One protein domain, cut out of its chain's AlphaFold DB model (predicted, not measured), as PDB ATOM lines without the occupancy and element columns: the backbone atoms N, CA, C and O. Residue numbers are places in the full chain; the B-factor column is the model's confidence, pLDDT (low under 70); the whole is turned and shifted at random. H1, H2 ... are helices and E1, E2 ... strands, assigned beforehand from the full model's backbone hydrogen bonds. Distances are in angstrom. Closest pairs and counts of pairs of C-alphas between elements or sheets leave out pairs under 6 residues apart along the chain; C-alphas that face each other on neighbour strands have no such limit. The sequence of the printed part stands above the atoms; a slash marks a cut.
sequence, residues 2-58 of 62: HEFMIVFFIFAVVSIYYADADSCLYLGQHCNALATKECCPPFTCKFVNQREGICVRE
ATOM      1  N   HIS A   2     -34.540 -20.739  -8.027       67.44
ATOM      2  CA  HIS A   2     -35.763 -20.548  -8.831       67.44
ATOM      3  C   HIS A   2     -35.999 -19.084  -9.263       67.44
ATOM      4  O   HIS A   2     -36.380 -18.823 -10.397       67.44
ATOM      5  N   GLU A   3     -35.685 -18.121  -8.390       70.50
ATOM      6  CA  GLU A   3     -35.899 -16.689  -8.660       70.50
ATOM      7  C   GLU A   3     -35.046 -16.155  -9.824       70.50
ATOM      8  O   GLU A   3     -35.537 -15.390 -10.649       70.50
ATOM      9  N   PHE A   4     -33.806 -16.636  -9.974       71.69
ATOM     10  CA  PHE A   4     -32.947 -16.301 -11.119       71.69
ATOM     11  C   PHE A   4     -33.502 -16.820 -12.451       71.69
ATOM     12  O   PHE A   4     -33.347 -16.170 -13.483       71.69
ATOM     13  N   MET A   5     -34.167 -17.978 -12.426       75.69
ATOM     14  CA  MET A   5     -34.757 -18.573 -13.622       75.69
ATOM     15  C   MET A   5     -35.935 -17.730 -14.124       75.69
ATOM     16  O   MET A   5     -36.050 -17.493 -15.322       75.69
ATOM     17  N   ILE A   6     -36.755 -17.203 -13.209       79.81
ATOM     18  CA  ILE A   6     -37.888 -16.327 -13.543       79.81
ATOM     19  C   ILE A   6     -37.397 -15.015 -14.165       79.81
ATOM     20  O   ILE A   6     -37.905 -14.607 -15.207       79.81
ATOM     21  N   VAL A   7     -36.375 -14.379 -13.580       82.25
ATOM     22  CA  VAL A   7     -35.811 -13.125 -14.111       82.25
ATOM     23  C   VAL A   7     -35.259 -13.321 -15.522       82.25
ATOM     24  O   VAL A   7     -35.532 -12.508 -16.401       82.25
ATOM     25  N   PHE A   8     -34.545 -14.422 -15.769       81.19
ATOM     26  CA  PHE A   8     -34.018 -14.745 -17.095       81.19
ATOM     27  C   PHE A   8     -35.132 -14.957 -18.130       81.19
ATOM     28  O   PHE A   8     -35.045 -14.447 -19.245       81.19
ATOM     29  N   PHE A   9     -36.206 -15.654 -17.748       81.50
ATOM     30  CA  PHE A   9     -37.369 -15.859 -18.613       81.50
ATOM     31  C   PHE A   9     -38.063 -14.546 -18.974       81.50
ATOM     32  O   PHE A   9     -38.357 -14.318 -20.145       81.50
ATOM     33  N   ILE A  10     -38.279 -13.657 -18.002       85.25
ATOM     34  CA  ILE A  10     -38.885 -12.343 -18.258       85.25
ATOM     35  C   ILE A  10     -37.991 -11.529 -19.199       85.25
ATOM     36  O   ILE A  10     -38.486 -10.955 -20.165       85.25
ATOM     37  N   PHE A  11     -36.676 -11.528 -18.975       82.31
ATOM     38  CA  PHE A  11     -35.726 -10.807 -19.824       82.31
ATOM     39  C   PHE A  11     -35.712 -11.336 -21.263       82.31
ATOM     40  O   PHE A  11     -35.705 -10.551 -22.212       82.31
ATOM     41  N   ALA A  12     -35.753 -12.659 -21.433       82.00
ATOM     42  CA  ALA A  12     -35.810 -13.302 -22.741       82.00
ATOM     43  C   ALA A  12     -37.115 -12.968 -23.477       82.00
ATOM     44  O   ALA A  12     -37.076 -12.573 -24.639       82.00
ATOM     45  N   VAL A  13     -38.261 -13.052 -22.795       81.94
ATOM     46  CA  VAL A  13     -39.570 -12.708 -23.371       81.94
ATOM     47  C   VAL A  13     -39.610 -11.234 -23.773       81.94
ATOM     48  O   VAL A  13     -39.947 -10.934 -24.912       81.94
ATOM     49  N   VAL A  14     -39.193 -10.317 -22.897       78.44
ATOM     50  CA  VAL A  14     -39.131  -8.879 -23.209       78.44
ATOM     51  C   VAL A  14     -38.215  -8.611 -24.403       78.44
ATOM     52  O   VAL A  14     -38.591  -7.846 -25.283       78.44
ATOM     53  N   SER A  15     -37.057  -9.272 -24.484       73.88
ATOM     54  CA  SER A  15     -36.126  -9.108 -25.610       73.88
ATOM     55  C   SER A  15     -36.720  -9.590 -26.937       73.88
ATOM     56  O   SER A  15     -36.526  -8.942 -27.961       73.88
ATOM     57  N   ILE A  16     -37.472 -10.697 -26.928       70.38
ATOM     58  CA  ILE A  16     -38.160 -11.218 -28.120       70.38
ATOM     59  C   ILE A  16     -39.285 -10.268 -28.546       70.38
ATOM     60  O   ILE A  16     -39.369  -9.922 -29.719       70.38
ATOM     61  N   TYR A  17     -40.107  -9.796 -27.604       65.81
ATOM     62  CA  TYR A  17     -41.166  -8.821 -27.889       65.81
ATOM     63  C   TYR A  17     -40.605  -7.494 -28.416       65.81
ATOM     64  O   TYR A  17     -41.171  -6.905 -29.332       65.81
ATOM     65  N   TYR A  18     -39.475  -7.028 -27.880       59.72
ATOM     66  CA  TYR A  18     -38.839  -5.792 -28.338       59.72
ATOM     67  C   TYR A  18     -38.187  -5.945 -29.722       59.72
ATOM     68  O   TYR A  18     -38.184  -5.003 -30.506       59.72
ATOM     69  N   ALA A  19     -37.682  -7.136 -30.057       58.28
ATOM     70  CA  ALA A  19     -37.160  -7.433 -31.393       58.28
ATOM     71  C   ALA A  19     -38.253  -7.483 -32.482       58.28
ATOM     72  O   ALA A  19     -37.948  -7.323 -33.668       58.28
ATOM     73  N   ASP A  20     -39.507  -7.713 -32.088       55.75
ATOM     74  CA  ASP A  20     -40.674  -7.709 -32.975       55.75
ATOM     75  C   ASP A  20     -41.252  -6.294 -33.161       55.75
ATOM     76  O   ASP A  20     -41.645  -5.921 -34.264       55.75
ATOM     77  N   ALA A  21     -41.219  -5.472 -32.106       55.66
ATOM     78  CA  ALA A  21     -41.877  -4.166 -32.073       55.66
ATOM     79  C   ALA A  21     -41.236  -3.075 -32.954       55.66
ATOM     80  O   ALA A  21     -41.918  -2.109 -33.289       55.66
ATOM     81  N   ASP A  22     -39.961  -3.196 -33.336       56.88
ATOM     82  CA  ASP A  22     -39.231  -2.089 -33.973       56.88
ATOM     83  C   ASP A  22     -38.374  -2.552 -35.148       56.88
ATOM     84  O   ASP A  22     -37.142  -2.574 -35.129       56.88
ATOM     85  N   SER A  23     -39.015  -3.039 -36.199       68.88
ATOM     86  CA  SER A  23     -38.259  -3.378 -37.397       68.88
ATOM     87  C   SER A  23     -39.080  -3.202 -38.647       68.88
ATOM     88  O   SER A  23     -39.264  -4.123 -39.436       68.88
ATOM     89  N   CYS A  24     -39.555  -1.990 -38.844       78.31
ATOM     90  CA  CYS A  24     -39.819  -1.554 -40.195       78.31
ATOM     91  C   CYS A  24     -38.497  -1.458 -40.986       78.31
ATOM     92  O   CYS A  24     -37.412  -1.293 -40.422       78.31
ATOM     93  N   LEU A  25     -38.584  -1.571 -42.305       82.31
ATOM     94  CA  LEU A  25     -37.445  -1.458 -43.206       82.31
ATOM     95  C   LEU A  25     -37.200   0.015 -43.580       82.31
ATOM     96  O   LEU A  25     -38.130   0.747 -43.927       82.31
ATOM     97  N   TYR A  26     -35.945   0.453 -43.530       82.81
ATOM     98  CA  TYR A  26     -35.514   1.815 -43.871       82.81
ATOM     99  C   TYR A  26     -35.099   1.943 -45.348       82.81
ATOM    100  O   TYR A  26     -34.968   0.950 -46.062       82.81
ATOM    101  N   LEU A  27     -34.877   3.178 -45.818       86.25
ATOM    102  CA  LEU A  27     -34.478   3.476 -47.198       86.25
ATOM    103  C   LEU A  27     -33.309   2.594 -47.676       86.25
ATOM    104  O   LEU A  27     -32.266   2.523 -47.029       86.25
ATOM    105  N   GLY A  28     -33.475   1.959 -48.835       81.81
ATOM    106  CA  GLY A  28     -32.472   1.087 -49.447       81.81
ATOM    107  C   GLY A  28     -32.418  -0.330 -48.871       81.81
ATOM    108  O   GLY A  28     -31.694  -1.160 -49.416       81.81
ATOM    109  N   GLN A  29     -33.180  -0.646 -47.818       85.94
ATOM    110  CA  GLN A  29     -33.318  -2.026 -47.358       85.94
ATOM    111  C   GLN A  29     -34.227  -2.829 -48.290       85.94
ATOM    112  O   GLN A  29     -35.181  -2.305 -48.868       85.94
ATOM    113  N   HIS A  30     -33.919  -4.120 -48.424       84.38
ATOM    114  CA  HIS A  30     -34.702  -5.036 -49.242       84.38
ATOM    115  C   HIS A  30     -36.023  -5.374 -48.558       84.38
ATOM    116  O   HIS A  30     -36.045  -5.829 -47.415       84.38
ATOM    117  N   CYS A  31     -37.109  -5.198 -49.295       83.75
ATOM    118  CA  CYS A  31     -38.447  -5.622 -48.925       83.75
ATOM    119  C   CYS A  31     -38.884  -6.762 -49.855       83.75
ATOM    120  O   CYS A  31     -38.504  -6.827 -51.021       83.75
ATOM    121  N   ASN A  32     -39.666  -7.706 -49.345       81.25
ATOM    122  CA  ASN A  32     -40.178  -8.844 -50.107       81.25
ATOM    123  C   ASN A  32     -41.691  -8.915 -49.878       81.25
ATOM    124  O   ASN A  32     -42.161  -8.546 -48.809       81.25
ATOM    125  N   ALA A  33     -42.454  -9.422 -50.844       66.81
ATOM    126  CA  ALA A  33     -43.892  -9.649 -50.698       66.81
ATOM    127  C   ALA A  33     -44.223 -10.652 -49.571       66.81
ATOM    128  O   ALA A  33     -45.345 -10.690 -49.085       66.81
ATOM    129  N   LEU A  34     -43.240 -11.461 -49.157       66.81
ATOM    130  CA  LEU A  34     -43.314 -12.373 -48.010       66.81
ATOM    131  C   LEU A  34     -42.695 -11.803 -46.723       66.81
ATOM    132  O   LEU A  34     -42.643 -12.511 -45.717       66.81
ATOM    133  N   ALA A  35     -42.161 -10.580 -46.743       63.69
ATOM    134  CA  ALA A  35     -41.514 -10.016 -45.568       63.69
ATOM    135  C   ALA A  35     -42.560  -9.707 -44.490       63.69
ATOM    136  O   ALA A  35     -43.509  -8.969 -44.721       63.69
ATOM    137  N   THR A  36     -42.327 -10.218 -43.282       61.25
ATOM    138  CA  THR A  36     -43.072  -9.868 -42.058       61.25
ATOM    139  C   THR A  36     -42.891  -8.395 -41.663       61.25
ATOM    140  O   THR A  36     -43.594  -7.896 -40.795       61.25
ATOM    141  N   LYS A  37     -41.926  -7.703 -42.282       67.81
ATOM    142  CA  LYS A  37     -41.487  -6.349 -41.947       67.81
ATOM    143  C   LYS A  37     -41.770  -5.410 -43.117       67.81
ATOM    144  O   LYS A  37     -41.242  -5.603 -44.212       67.81
ATOM    145  N   GLU A  38     -42.608  -4.412 -42.870       78.69
ATOM    146  CA  GLU A  38     -43.030  -3.405 -43.848       78.69
ATOM    147  C   GLU A  38     -42.021  -2.245 -43.904       78.69
ATOM    148  O   GLU A  38     -41.280  -2.016 -42.948       78.69
ATOM    149  N   CYS A  39     -41.960  -1.500 -45.013       83.00
ATOM    150  CA  CYS A  39     -41.146  -0.281 -45.056       83.00
ATOM    151  C   CYS A  39     -41.711   0.761 -44.081       83.00
ATOM    152  O   CYS A  39     -42.923   0.945 -43.990       83.00
ATOM    153  N   CYS A  40     -40.834   1.452 -43.357       84.62
ATOM    154  CA  CYS A  40     -41.261   2.513 -42.454       84.62
ATOM    155  C   CYS A  40     -41.806   3.702 -43.261       84.62
ATOM    156  O   CYS A  40     -41.169   4.088 -44.241       84.62
ATOM    157  N   PRO A  41     -42.911   4.353 -42.864       80.38
ATOM    158  CA  PRO A  41     -43.327   5.606 -43.492       80.38
ATOM    159  C   PRO A  41     -42.218   6.666 -43.336       80.38
ATOM    160  O   PRO A  41     -41.609   6.749 -42.266       80.38
ATOM    161  N   PRO A  42     -41.913   7.487 -44.361       80.69
ATOM    162  CA  PRO A  42     -42.613   7.696 -45.638       80.69
ATOM    163  C   PRO A  42     -42.055   6.854 -46.807       80.69
ATOM    164  O   PRO A  42     -42.080   7.282 -47.964       80.69
ATOM    165  N   PHE A  43     -41.447   5.705 -46.517       86.31
ATOM    166  CA  PHE A  43     -40.873   4.824 -47.527       86.31
ATOM    167  C   PHE A  43     -41.883   3.759 -47.954       86.31
ATOM    168  O   PHE A  43     -42.604   3.200 -47.133       86.31
ATOM    169  N   THR A  44     -41.896   3.449 -49.246       84.25
ATOM    170  CA  THR A  44     -42.734   2.408 -49.841       84.25
ATOM    171  C   THR A  44     -41.864   1.324 -50.468       84.25
ATOM    172  O   THR A  44     -40.744   1.585 -50.921       84.25
ATOM    173  N   CYS A  45     -42.356   0.086 -50.474       84.00
ATOM    174  CA  CYS A  45     -41.640  -1.033 -51.072       84.00
ATOM    175  C   CYS A  45     -41.787  -0.995 -52.596       84.00
ATOM    176  O   CYS A  45     -42.847  -1.308 -53.140       84.00
ATOM    177  N   LYS A  46     -40.712  -0.644 -53.306       86.19
ATOM    178  CA  LYS A  46     -40.666  -0.708 -54.768       86.19
ATOM    179  C   LYS A  46     -40.110  -2.053 -55.209       86.19
ATOM    180  O   LYS A  46     -38.906  -2.294 -55.137       86.19
ATOM    181  N   PHE A  47     -40.996  -2.914 -55.692       83.69
ATOM    182  CA  PHE A  47     -40.646  -4.218 -56.247       83.69
ATOM    183  C   PHE A  47     -39.822  -4.064 -57.531       83.69
ATOM    184  O   PHE A  47     -40.285  -3.495 -58.518       83.69
ATOM    185  N   VAL A  48     -38.592  -4.575 -57.508       80.94
ATOM    186  CA  VAL A  48     -37.727  -4.703 -58.693       80.94
ATOM    187  C   VAL A  48     -38.055  -6.008 -59.428       80.94
ATOM    188  O   VAL A  48     -37.895  -6.106 -60.641       80.94
ATOM    189  N   ASN A  49     -38.566  -7.006 -58.701       79.94
ATOM    190  CA  ASN A  49     -39.012  -8.293 -59.216       79.94
ATOM    191  C   ASN A  49     -40.246  -8.796 -58.434       79.94
ATOM    192  O   ASN A  49     -40.572  -8.273 -57.372       79.94
ATOM    193  N   GLN A  50     -40.905  -9.862 -58.900       74.25
ATOM    194  CA  GLN A  50     -42.145 -10.401 -58.297       74.25
ATOM    195  C   GLN A  50     -42.035 -10.797 -56.811       74.25
ATOM    196  O   GLN A  50     -43.049 -10.968 -56.143       74.25
ATOM    197  N   ARG A  51     -40.816 -10.994 -56.297       76.00
ATOM    198  CA  ARG A  51     -40.545 -11.393 -54.906       76.00
ATOM    199  C   ARG A  51     -39.492 -10.527 -54.226       76.00
ATOM    200  O   ARG A  51     -39.089 -10.836 -53.121       76.00
ATOM    201  N   GLU A  52     -38.991  -9.482 -54.867       82.56
ATOM    202  CA  GLU A  52     -37.927  -8.678 -54.269       82.56
ATOM    203  C   GLU A  52     -38.082  -7.221 -54.674       82.56
ATOM    204  O   GLU A  52     -38.290  -6.891 -55.841       82.56
ATOM    205  N   GLY A  53     -38.004  -6.349 -53.686       87.38
ATOM    206  CA  GLY A  53     -38.075  -4.913 -53.819       87.38
ATOM    207  C   GLY A  53     -37.122  -4.234 -52.856       87.38
ATOM    208  O   GLY A  53     -36.428  -4.874 -52.066       87.38
ATOM    209  N   ILE A  54     -37.105  -2.914 -52.927       87.62
ATOM    210  CA  ILE A  54     -36.332  -2.058 -52.035       87.62
ATOM    211  C   ILE A  54     -37.231  -0.953 -51.489       87.62
ATOM    212  O   ILE A  54     -38.093  -0.436 -52.204       87.62
ATOM    213  N   CYS A  55     -37.037  -0.574 -50.229       88.31
ATOM    214  CA  CYS A  55     -37.728   0.574 -49.656       88.31
ATOM    215  C   CYS A  55     -37.171   1.858 -50.275       88.31
ATOM    216  O   CYS A  55     -35.991   2.179 -50.122       88.31
ATOM    217  N   VAL A  56     -38.020   2.601 -50.971       88.06
ATOM    218  CA  VAL A  56     -37.698   3.893 -51.590       88.06
ATOM    219  C   VAL A  56     -38.584   4.971 -50.982       88.06
ATOM    220  O   VAL A  56     -39.629   4.656 -50.419       88.06
ATOM    221  N   ARG A  57     -38.198   6.248 -51.073       84.00
ATOM    222  CA  ARG A  57     -39.146   7.321 -50.740       84.00
ATOM    223  C   ARG A  57     -40.302   7.256 -51.722       84.00
ATOM    224  O   ARG A  57     -40.080   7.091 -52.918       84.00
ATOM    225  N   GLU A  58     -41.515   7.373 -51.206       69.44
ATOM    226  CA  GLU A  58     -42.661   7.686 -52.044       69.44
ATOM    227  C   GLU A  58     -42.422   9.091 -52.611       69.44
ATOM    228  O   GLU A  58     -42.511  10.078 -51.881       69.44
TER     229      GLU A  58
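AT A GLANCE: This is residues 2 to 58 of the 62 residues of an uncharacterized protein of Schistosoma japonicum (UniProt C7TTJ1). A two-stranded hairpin, E1 and E2, makes a small head together with the long loop stretch of residues 22 to 42, and one long helix, H1, sticks out from this head like a stalk, with its residues 2 to 19 standing free. The printed part has 57 residues, with one named helix and two named strands in the order H1, E1, E2; the sheet, in the order E1 - E2, is antiparallel, and the class is mixed, helices and strands. The whole is extended, a rod spanning 52 by 21 by 11 A, with a radius of gyration of the C-alphas of 16.5 A.

IN THESE COORDINATES: E1 is residues 43 to 49, 17.7 A long from first to last C-alpha, and begins with C-alpha 43 at (-40.873, 4.824, -47.527). E2 is residues 52 to 57, 16.4 A long, and ends with C-alpha 57 at (-39.146, 7.321, -50.740). H1 is residues 2 to 21, 29.1 A long, from C-alpha 2 at (-35.763, -20.548, -8.831).

HOW THE PARTS SIT: E1 and E2 form a hairpin of antiparallel neighbours, with 148 degrees between their directions. The C-alphas of Phe 47 and Gly 53 face each other at 3.6 A. N 46 and O 54 are within hydrogen-bond range at 2.8 A, as are N 54 and O 46 at 2.9 A. Residues 30 to 31 form a short antiparallel pairing with residues 53 to 54 of E2. H1 and E2 are apart. In H1 every O i to N i+4 pair is within hydrogen-bond range.

THE WHOLE: The two C-alphas farthest apart, those of His 2 and Val 48, are 52.4 A apart. Without residues 2 to 19 the body spans 27 by 20 by 11 A. The link from H1 to E1 is long, with 21 residues, and that from E1 to E2 is tight. The printed part has no cut. Its mean pLDDT is 77.0, and residue 2, residues 17 to 23, residues 33 to 37 and residue 58 are under 70.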